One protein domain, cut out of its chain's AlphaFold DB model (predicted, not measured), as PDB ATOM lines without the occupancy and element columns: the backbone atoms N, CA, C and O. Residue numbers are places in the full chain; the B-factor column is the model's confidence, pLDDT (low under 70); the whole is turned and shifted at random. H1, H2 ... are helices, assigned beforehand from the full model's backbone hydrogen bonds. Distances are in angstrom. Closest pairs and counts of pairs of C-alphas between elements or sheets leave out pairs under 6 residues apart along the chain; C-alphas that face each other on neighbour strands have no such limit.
ATOM      1  N   LYS A   4       0.686  36.072 -37.732       96.19
ATOM      2  CA  LYS A   4      -0.266  35.432 -38.648       96.19
ATOM      3  C   LYS A   4       0.225  34.052 -39.092       96.19
ATOM      4  O   LYS A   4      -0.519  33.084 -38.978       96.19
ATOM      5  N   GLN A   5       1.487  33.962 -39.508       96.12
ATOM      6  CA  GLN A   5       2.105  32.693 -39.900       96.12
ATOM      7  C   GLN A   5       2.175  31.708 -38.728       96.12
ATOM      8  O   GLN A   5       1.892  30.530 -38.902       96.12
ATOM      9  N   ALA A   6       2.498  32.178 -37.519       95.44
ATOM     10  CA  ALA A   6       2.516  31.327 -36.331       95.44
ATOM     11  C   ALA A   6       1.132  30.718 -36.046       95.44
ATOM     12  O   ALA A   6       1.023  29.525 -35.768       95.44
ATOM     13  N   LYS A   7       0.068  31.521 -36.172       95.94
ATOM     14  CA  LYS A   7      -1.316  31.057 -36.019       95.94
ATOM     15  C   LYS A   7      -1.700  30.025 -37.083       95.94
ATOM     16  O   LYS A   7      -2.330  29.026 -36.750       95.94
ATOM     17  N   GLU A   8      -1.350  30.271 -38.342       97.25
ATOM     18  CA  GLU A   8      -1.625  29.349 -39.452       97.25
ATOM     19  C   GLU A   8      -0.902  28.011 -39.253       97.25
ATOM     20  O   GLU A   8      -1.534  26.959 -39.327       97.25
ATOM     21  N   ASN A   9       0.381  28.044 -38.885       95.06
ATOM     22  CA  ASN A   9       1.164  26.842 -38.596       95.06
ATOM     23  C   ASN A   9       0.573  26.036 -37.433       95.06
ATOM     24  O   ASN A   9       0.460  24.814 -37.521       95.06
ATOM     25  N   LEU A  10       0.153  26.715 -36.361       93.25
ATOM     26  CA  LEU A  10      -0.473  26.061 -35.213       93.25
ATOM     27  C   LEU A  10      -1.788  25.374 -35.604       93.25
ATOM     28  O   LEU A  10      -2.051  24.261 -35.155       93.25
ATOM     29  N   LEU A  11      -2.597  26.011 -36.457       95.81
ATOM     30  CA  LEU A  11      -3.853  25.437 -36.940       95.81
ATOM     31  C   LEU A  11      -3.618  24.173 -37.776       95.81
ATOM     32  O   LEU A  11      -4.297  23.171 -37.559       95.81
ATOM     33  N   ILE A  12      -2.645  24.209 -38.691       96.81
ATOM     34  CA  ILE A  12      -2.268  23.055 -39.522       96.81
ATOM     35  C   ILE A  12      -1.812  21.888 -38.640       96.81
ATOM     36  O   ILE A  12      -2.231  20.748 -38.842       96.81
ATOM     37  N   TRP A  13      -0.995  22.165 -37.623       92.25
ATOM     38  CA  TRP A  13      -0.537  21.140 -36.688       92.25
ATOM     39  C   TRP A  13      -1.694  20.520 -35.888       92.25
ATOM     40  O   TRP A  13      -1.793  19.296 -35.804       92.25
ATOM     41  N   PHE A  14      -2.628  21.339 -35.393       94.56
ATOM     42  CA  PHE A  14      -3.832  20.864 -34.700       94.56
ATOM     43  C   PHE A  14      -4.679  19.939 -35.586       94.56
ATOM     44  O   PHE A  14      -5.157  18.899 -35.135       94.56
ATOM     45  N   GLN A  15      -4.845  20.299 -36.861       95.12
ATOM     46  CA  GLN A  15      -5.567  19.484 -37.842       95.12
ATOM     47  C   GLN A  15      -4.864  18.150 -38.112       95.12
ATOM     48  O   GLN A  15      -5.531  17.118 -38.182       95.12
ATOM     49  N   SER A  16      -3.532  18.151 -38.200       94.62
ATOM     50  CA  SER A  16      -2.738  16.928 -38.357       94.62
ATOM     51  C   SER A  16      -2.942  15.968 -37.182       94.62
ATOM     52  O   SER A  16      -3.252  14.797 -37.395       94.62
ATOM     53  N   LEU A  17      -2.888  16.458 -35.941       92.69
ATOM     54  CA  LEU A  17      -3.123  15.622 -34.760       92.69
ATOM     55  C   LEU A  17      -4.547  15.058 -34.712       92.69
ATOM     56  O   LEU A  17      -4.730  13.874 -34.438       92.69
ATOM     57  N   MET A  18      -5.556  15.863 -35.052       95.00
ATOM     58  CA  MET A  18      -6.932  15.359 -35.138       95.00
ATOM     59  C   MET A  18      -7.081  14.269 -36.206       95.00
ATOM     60  O   MET A  18      -7.783  13.286 -35.979       95.00
ATOM     61  N   SER A  19      -6.383  14.385 -37.343       95.38
ATOM     62  CA  SER A  19      -6.382  13.341 -38.382       95.38
ATOM     63  C   SER A  19      -5.733  12.026 -37.927       95.38
ATOM     64  O   SER A  19      -6.057  10.967 -38.458       95.38
ATOM     65  N   GLN A  20      -4.866  12.085 -36.913       90.75
ATOM     66  CA  GLN A  20      -4.216  10.928 -36.292       90.75
ATOM     67  C   GLN A  20      -5.034  10.334 -35.131       90.75
ATOM     68  O   GLN A  20      -4.588   9.378 -34.500       90.75
ATOM     69  N   GLY A  21      -6.227  10.871 -34.851       93.38
ATOM     70  CA  GLY A  21      -7.158  10.335 -33.854       93.38
ATOM     71  C   GLY A  21      -7.115  11.010 -32.482       93.38
ATOM     72  O   GLY A  21      -7.853  10.589 -31.594       93.38
ATOM     73  N   TYR A  22      -6.313  12.063 -32.293       93.75
ATOM     74  CA  TYR A  22      -6.326  12.832 -31.045       93.75
ATOM     75  C   TYR A  22      -7.586  13.692 -30.940       93.75
ATOM     76  O   TYR A  22      -7.970  14.385 -31.887       93.75
ATOM     77  N   THR A  23      -8.213  13.717 -29.764       96.44
ATOM     78  CA  THR A  23      -9.311  14.650 -29.508       96.44
ATOM     79  C   THR A  23      -8.772  16.047 -29.201       96.44
ATOM     80  O   THR A  23      -7.639  16.225 -28.758       96.44
ATOM     81  N   ILE A  24      -9.615  17.071 -29.357       93.81
ATOM     82  CA  ILE A  24      -9.267  18.449 -28.962       93.81
ATOM     83  C   ILE A  24      -8.856  18.517 -27.480       93.81
ATOM     84  O   ILE A  24      -7.990  19.312 -27.112       93.81
ATOM     85  N   HIS A  25      -9.470  17.690 -26.627       95.88
ATOM     86  CA  HIS A  25      -9.135  17.630 -25.208       95.88
ATOM     87  C   HIS A  25      -7.726  17.076 -24.973       95.88
ATOM     88  O   HIS A  25      -6.990  17.636 -24.159       95.88
ATOM     89  N   ASP A  26      -7.336  16.042 -25.721       92.25
ATOM     90  CA  ASP A  26      -6.001  15.445 -25.635       92.25
ATOM     91  C   ASP A  26      -4.939  16.450 -26.073       92.25
ATOM     92  O   ASP A  26      -3.992  16.709 -25.335       92.25
ATOM     93  N   ILE A  27      -5.150  17.107 -27.223       93.44
ATOM     94  CA  ILE A  27      -4.206  18.100 -27.759       93.44
ATOM     95  C   ILE A  27      -4.045  19.274 -26.784       93.44
ATOM     96  O   ILE A  27      -2.937  19.749 -26.550       93.44
ATOM     97  N   LYS A  28      -5.138  19.734 -26.164       93.50
ATOM     98  CA  LYS A  28      -5.087  20.791 -25.140       93.50
ATOM     99  C   LYS A  28      -4.317  20.359 -23.887       93.50
ATOM    100  O   LYS A  28      -3.745  21.209 -23.206       93.50
ATOM    101  N   SER A  29      -4.358  19.074 -23.557       94.94
ATOM    102  CA  SER A  29      -3.752  18.517 -22.346       94.94
ATOM    103  C   SER A  29      -2.284  18.124 -22.526       94.94
ATOM    104  O   SER A  29      -1.635  17.804 -21.527       94.94
ATOM    105  N   MET A  30      -1.760  18.180 -23.757       92.81
ATOM    106  CA  MET A  30      -0.360  17.888 -24.061       92.81
ATOM    107  C   MET A  30       0.593  18.773 -23.256       92.81
ATOM    108  O   MET A  30       0.432  19.993 -23.148       92.81
ATOM    109  N   ARG A  31       1.627  18.141 -22.712       93.31
ATOM    110  CA  ARG A  31       2.727  18.770 -21.980       93.31
ATOM    111  C   ARG A  31       3.998  18.682 -22.800       93.31
ATOM    112  O   ARG A  31       4.119  17.827 -23.665       93.31
ATOM    113  N   LEU A  32       4.984  19.514 -22.466       89.50
ATOM    114  CA  LEU A  32       6.299  19.495 -23.121       89.50
ATOM    115  C   LEU A  32       6.935  18.093 -23.141       89.50
ATOM    116  O   LEU A  32       7.468  17.691 -24.166       89.50
ATOM    117  N   SER A  33       6.759  17.309 -22.073       89.94
ATOM    118  CA  SER A  33       7.235  15.921 -21.995       89.94
ATOM    119  C   SER A  33       6.654  14.995 -23.068       89.94
ATOM    120  O   SER A  33       7.313  14.049 -23.485       89.94
ATOM    121  N   ASP A  34       5.423  15.245 -23.520       88.19
ATOM    122  CA  ASP A  34       4.788  14.431 -24.559       88.19
ATOM    123  C   ASP A  34       5.443  14.693 -25.924       88.19
ATOM    124  O   ASP A  34       5.574  13.782 -26.742       88.19
ATOM    125  N   PHE A  35       5.930  15.919 -26.150       86.50
ATOM    126  CA  PHE A  35       6.694  16.259 -27.350       86.50
ATOM    127  C   PHE A  35       8.065  15.593 -27.349       86.50
ATOM    128  O   PHE A  35       8.484  15.110 -28.397       86.50
ATOM    129  N   ASP A  36       8.733  15.508 -26.196       88.25
ATOM    130  CA  ASP A  36      10.019  14.809 -26.087       88.25
ATOM    131  C   ASP A  36       9.877  13.339 -26.515       88.25
ATOM    132  O   ASP A  36      10.698  12.825 -27.276       88.25
ATOM    133  N   LEU A  37       8.788  12.675 -26.106       86.25
ATOM    134  CA  LEU A  37       8.477  11.304 -26.527       86.25
ATOM    135  C   LEU A  37       8.193  11.205 -28.032       86.25
ATOM    136  O   LEU A  37       8.659  10.272 -28.688       86.25
ATOM    137  N   MET A  38       7.446  12.159 -28.598       84.50
ATOM    138  CA  MET A  38       7.184  12.206 -30.041       84.50
ATOM    139  C   MET A  38       8.470  12.402 -30.852       84.50
ATOM    140  O   MET A  38       8.652  11.733 -31.867       84.50
ATOM    141  N   VAL A  39       9.368  13.283 -30.404       87.81
ATOM    142  CA  VAL A  39      10.667  13.533 -31.049       87.81
ATOM    143  C   VAL A  39      11.527  12.277 -31.004       87.81
ATOM    144  O   VAL A  39      11.971  11.822 -32.055       87.81
ATOM    145  N   GLN A  40      11.663  11.643 -29.837       83.56
ATOM    146  CA  GLN A  40      12.403  10.383 -29.703       83.56
ATOM    147  C   GLN A  40      11.843   9.288 -30.618       83.56
ATOM    148  O   GLN A  40      12.601   8.546 -31.247       83.56
ATOM    149  N   ALA A  41      10.515   9.182 -30.732       83.69
ATOM    150  CA  ALA A  41       9.880   8.220 -31.626       83.69
ATOM    151  C   ALA A  41      10.185   8.505 -33.107       83.69
ATOM    152  O   ALA A  41      10.382   7.563 -33.876       83.69
ATOM    153  N   LEU A  42      10.237   9.778 -33.513       82.88
ATOM    154  CA  LEU A  42      10.590  10.182 -34.878       82.88
ATOM    155  C   LEU A  42      12.066   9.924 -35.186       82.88
ATOM    156  O   LEU A  42      12.368   9.350 -36.228       82.88
ATOM    157  N   GLU A  43      12.967  10.279 -34.274       82.06
ATOM    158  CA  GLU A  43      14.402  10.000 -34.400       82.06
ATOM    159  C   GLU A  43      14.658   8.492 -34.503       82.06
ATOM    160  O   GLU A  43      15.372   8.038 -35.394       82.06
ATOM    161  N   THR A  44      13.989   7.695 -33.666       75.38
ATOM    162  CA  THR A  44      14.104   6.229 -33.698       75.38
ATOM    163  C   THR A  44      13.573   5.631 -35.001       75.38
ATOM    164  O   THR A  44      14.139   4.662 -35.505       75.38
ATOM    165  N   LYS A  45      12.477   6.167 -35.555       71.62
ATOM    166  CA  LYS A  45      11.965   5.728 -36.864       71.62
ATOM    167  C   LYS A  45      12.959   6.030 -37.984       71.62
ATOM    168  O   LYS A  45      13.205   5.147 -38.794       71.62
ATOM    169  N   ASN A  46      13.557   7.220 -37.977       65.81
ATOM    170  CA  ASN A  46      14.544   7.628 -38.977       65.81
ATOM    171  C   ASN A  46      15.777   6.709 -38.972       65.81
ATOM    172  O   ASN A  46      16.202   6.245 -40.021       65.81
ATOM    173  N   ILE A  47      16.287   6.366 -37.781       60.97
ATOM    174  CA  ILE A  47      17.422   5.436 -37.639       60.97
ATOM    175  C   ILE A  47      17.084   4.057 -38.228       60.97
ATOM    176  O   ILE A  47      17.900   3.461 -38.920       60.97
ATOM    177  N   LYS A  48      15.866   3.550 -37.993       60.56
ATOM    178  CA  LYS A  48      15.450   2.243 -38.524       60.56
ATOM    179  C   LYS A  48      15.296   2.234 -40.044       60.56
ATOM    180  O   LYS A  48      15.665   1.242 -40.656       60.56
ATOM    181  N   GLU A  49      14.773   3.306 -40.640       60.69
ATOM    182  CA  GLU A  49      14.668   3.432 -42.102       60.69
ATOM    183  C   GLU A  49      16.052   3.537 -42.774       60.69
ATOM    184  O   GLU A  49      16.244   2.993 -43.860       60.69
ATOM    185  N   GLU A  50      17.040   4.168 -42.128       59.59
ATOM    186  CA  GLU A  50      18.422   4.228 -42.637       59.59
ATOM    187  C   GLU A  50      19.167   2.879 -42.552       59.59
ATOM    188  O   GLU A  50      20.037   2.605 -43.382       59.59
ATOM    189  N   GLU A  51      18.820   2.016 -41.592       60.25
ATOM    190  CA  GLU A  51      19.449   0.699 -41.388       60.25
ATOM    191  C   GLU A  51      18.824  -0.445 -42.217       60.25
ATOM    192  O   GLU A  51      19.347  -1.565 -42.212       60.25
ATOM    193  N   GLU A  52      17.741  -0.208 -42.969       59.03
ATOM    194  CA  GLU A  52      17.134  -1.230 -43.834       59.03
ATOM    195  C   GLU A  52      18.042  -1.585 -45.032       59.03
ATOM    196  O   GLU A  52      17.973  -1.019 -46.126       59.03
ATOM    197  N   THR A  53      18.904  -2.587 -44.844       64.38
ATOM    198  CA  THR A  53      19.642  -3.238 -45.938       64.38
ATOM    199  C   THR A  53      18.762  -4.301 -46.599       64.38
ATOM    200  O   THR A  53      18.230  -5.185 -45.927       64.38
ATOM    201  N   THR A  54      18.590  -4.241 -47.920       74.88
ATOM    202  CA  THR A  54      17.845  -5.264 -48.668       74.88
ATOM    203  C   THR A  54      18.717  -6.510 -48.887       74.88
ATOM    204  O   THR A  54      19.943  -6.412 -48.924       74.88
ATOM    205  N   LEU A  55      18.117  -7.704 -49.008       72.75
ATOM    206  CA  LEU A  55      18.856  -8.977 -49.135       72.75
ATOM    207  C   LEU A  55      19.837  -8.993 -50.321       72.75
ATOM    208  O   LEU A  55      20.915  -9.571 -50.212       72.75
ATOM    209  N   ASP A  56      19.489  -8.323 -51.416       70.25
ATOM    210  CA  ASP A  56      20.339  -8.115 -52.592       70.25
ATOM    211  C   ASP A  56      21.546  -7.209 -52.302       70.25
ATOM    212  O   ASP A  56      22.628  -7.434 -52.841       70.25
ATOM    213  N   LYS A  57      21.405  -6.233 -51.395       75.38
ATOM    214  CA  LYS A  57      22.513  -5.379 -50.937       75.38
ATOM    215  C   LYS A  57      23.380  -6.061 -49.880       75.38
ATOM    216  O   LYS A  57      24.590  -5.857 -49.870       75.38
ATOM    217  N   ALA A  58      22.779  -6.861 -48.999       79.00
ATOM    218  CA  ALA A  58      23.478  -7.571 -47.927       79.00
ATOM    219  C   ALA A  58      24.244  -8.808 -48.431       79.00
ATOM    220  O   ALA A  58      25.319  -9.122 -47.920       79.00
ATOM    221  N   PHE A  59      23.727  -9.485 -49.462       81.44
ATOM    222  CA  PHE A  59      24.355 -10.658 -50.075       81.44
ATOM    223  C   PHE A  59      24.366 -10.561 -51.613       81.44
ATOM    224  O   PHE A  59      23.682 -11.337 -52.285       81.44
ATOM    225  N   PRO A  60      25.184  -9.669 -52.205       77.00
ATOM    226  CA  PRO A  60      25.207  -9.453 -53.659       77.00
ATOM    227  C   PRO A  60      25.538 -10.721 -54.460       77.00
ATOM    228  O   PRO A  60      25.098 -10.896 -55.589       77.00
ATOM    229  N   PHE A  61      26.289 -11.639 -53.852       83.75
ATOM    230  CA  PHE A  61      26.709 -12.903 -54.457       83.75
ATOM    231  C   PHE A  61      25.575 -13.924 -54.645       83.75
ATOM    232  O   PHE A  61      25.760 -14.881 -55.391       83.75
ATOM    233  N   LEU A  62      24.426 -13.761 -53.975       79.81
ATOM    234  CA  LEU A  62      23.263 -14.643 -54.149       79.81
ATOM    235  C   LEU A  62      22.404 -14.265 -55.366       79.81
ATOM    236  O   LEU A  62      21.559 -15.059 -55.773       79.81
ATOM    237  N   PHE A  63      22.613 -13.074 -55.934       77.25
ATOM    238  CA  PHE A  63      21.768 -12.491 -56.981       77.25
ATOM    239  C   PHE A  63      22.572 -12.029 -58.213       77.25
ATOM    240  O   PHE A  63      22.111 -11.154 -58.944       77.25
TER     241      PHE A  63
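What this domain is: This is residues 4 to 63 of the 64 residues of an uncharacterized protein of Streptococcus mitis (UniProt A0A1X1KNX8). One long helix, H3, makes a free-standing shaft; the chain reaches one end of it through H1 and the small helix H2, and a short tail with the one-turn helix H4 carries on from its other end. There is no packed core: the helices follow one another as an open, drawn-out chain, and H3 and the tail make most of the length. The printed part has 60 residues with four named helices, in the order H1, H2, H3, H4, and no named strand; the class is all helix. The whole is extended, with a radius of gyration of the C-alphas of 18.6 A, and the C-alphas span 56 by 24 by 20 A.

How they stand to each other: H3, residues 32 to 50, is the longest helix and touches no helix. Residues 29 to 54, of which 32 to 50 belong to H3, stand free. H2, residues 24 to 29, is joined to H3 by a tight link of 2 residues, yet the two are apart. H1, residues 4 to 19, only just touches H2, with 3 pairs of C-alphas within 8 A, and does so with residues 14 to 18 alone. The closest C-alphas of the two are those of Met 18 and Ile 24, 7.3 A apart. Their lines stand about perpendicular, only just, at 72 degrees. Residues 4 to 13, which belong to H1, stand free. H1 and H3 are apart. H4, residues 55 to 58, touches no helix, and H3 and H4 are apart. In H1, H2 and H3 every backbone O i to N i+4 pair is within hydrogen-bond range. H4 is too short for such a pair, and its one O i to N i+3 pair is not within range.

Where its parts are: H3 has 19 residues and measures 27.6 A from C-alpha 32 at (6.299, 19.495, -23.121) to C-alpha 50 at (18.422, 4.228, -42.637). H1 has 16 residues and measures 22.9 A, beginning with C-alpha 4 at (-0.266, 35.432, -38.648). H2 has 6 residues and measures 8.6 A. H4 has 4 residues, measures 5.0 A and ends with C-alpha 58 at (23.478, -7.571, -47.927).

The domain as a whole: The two C-alphas farthest apart are those of Lys 4 and Phe 61, at 57.6 A. The printed part, residues 4 to 63, has no cut. The links H1 to H2, H2 to H3 and H3 to H4 are tight. The mean pLDDT of the printed part is 84.8; residues 46 to 53, of which 46 to 50 belong to H3, are under 70.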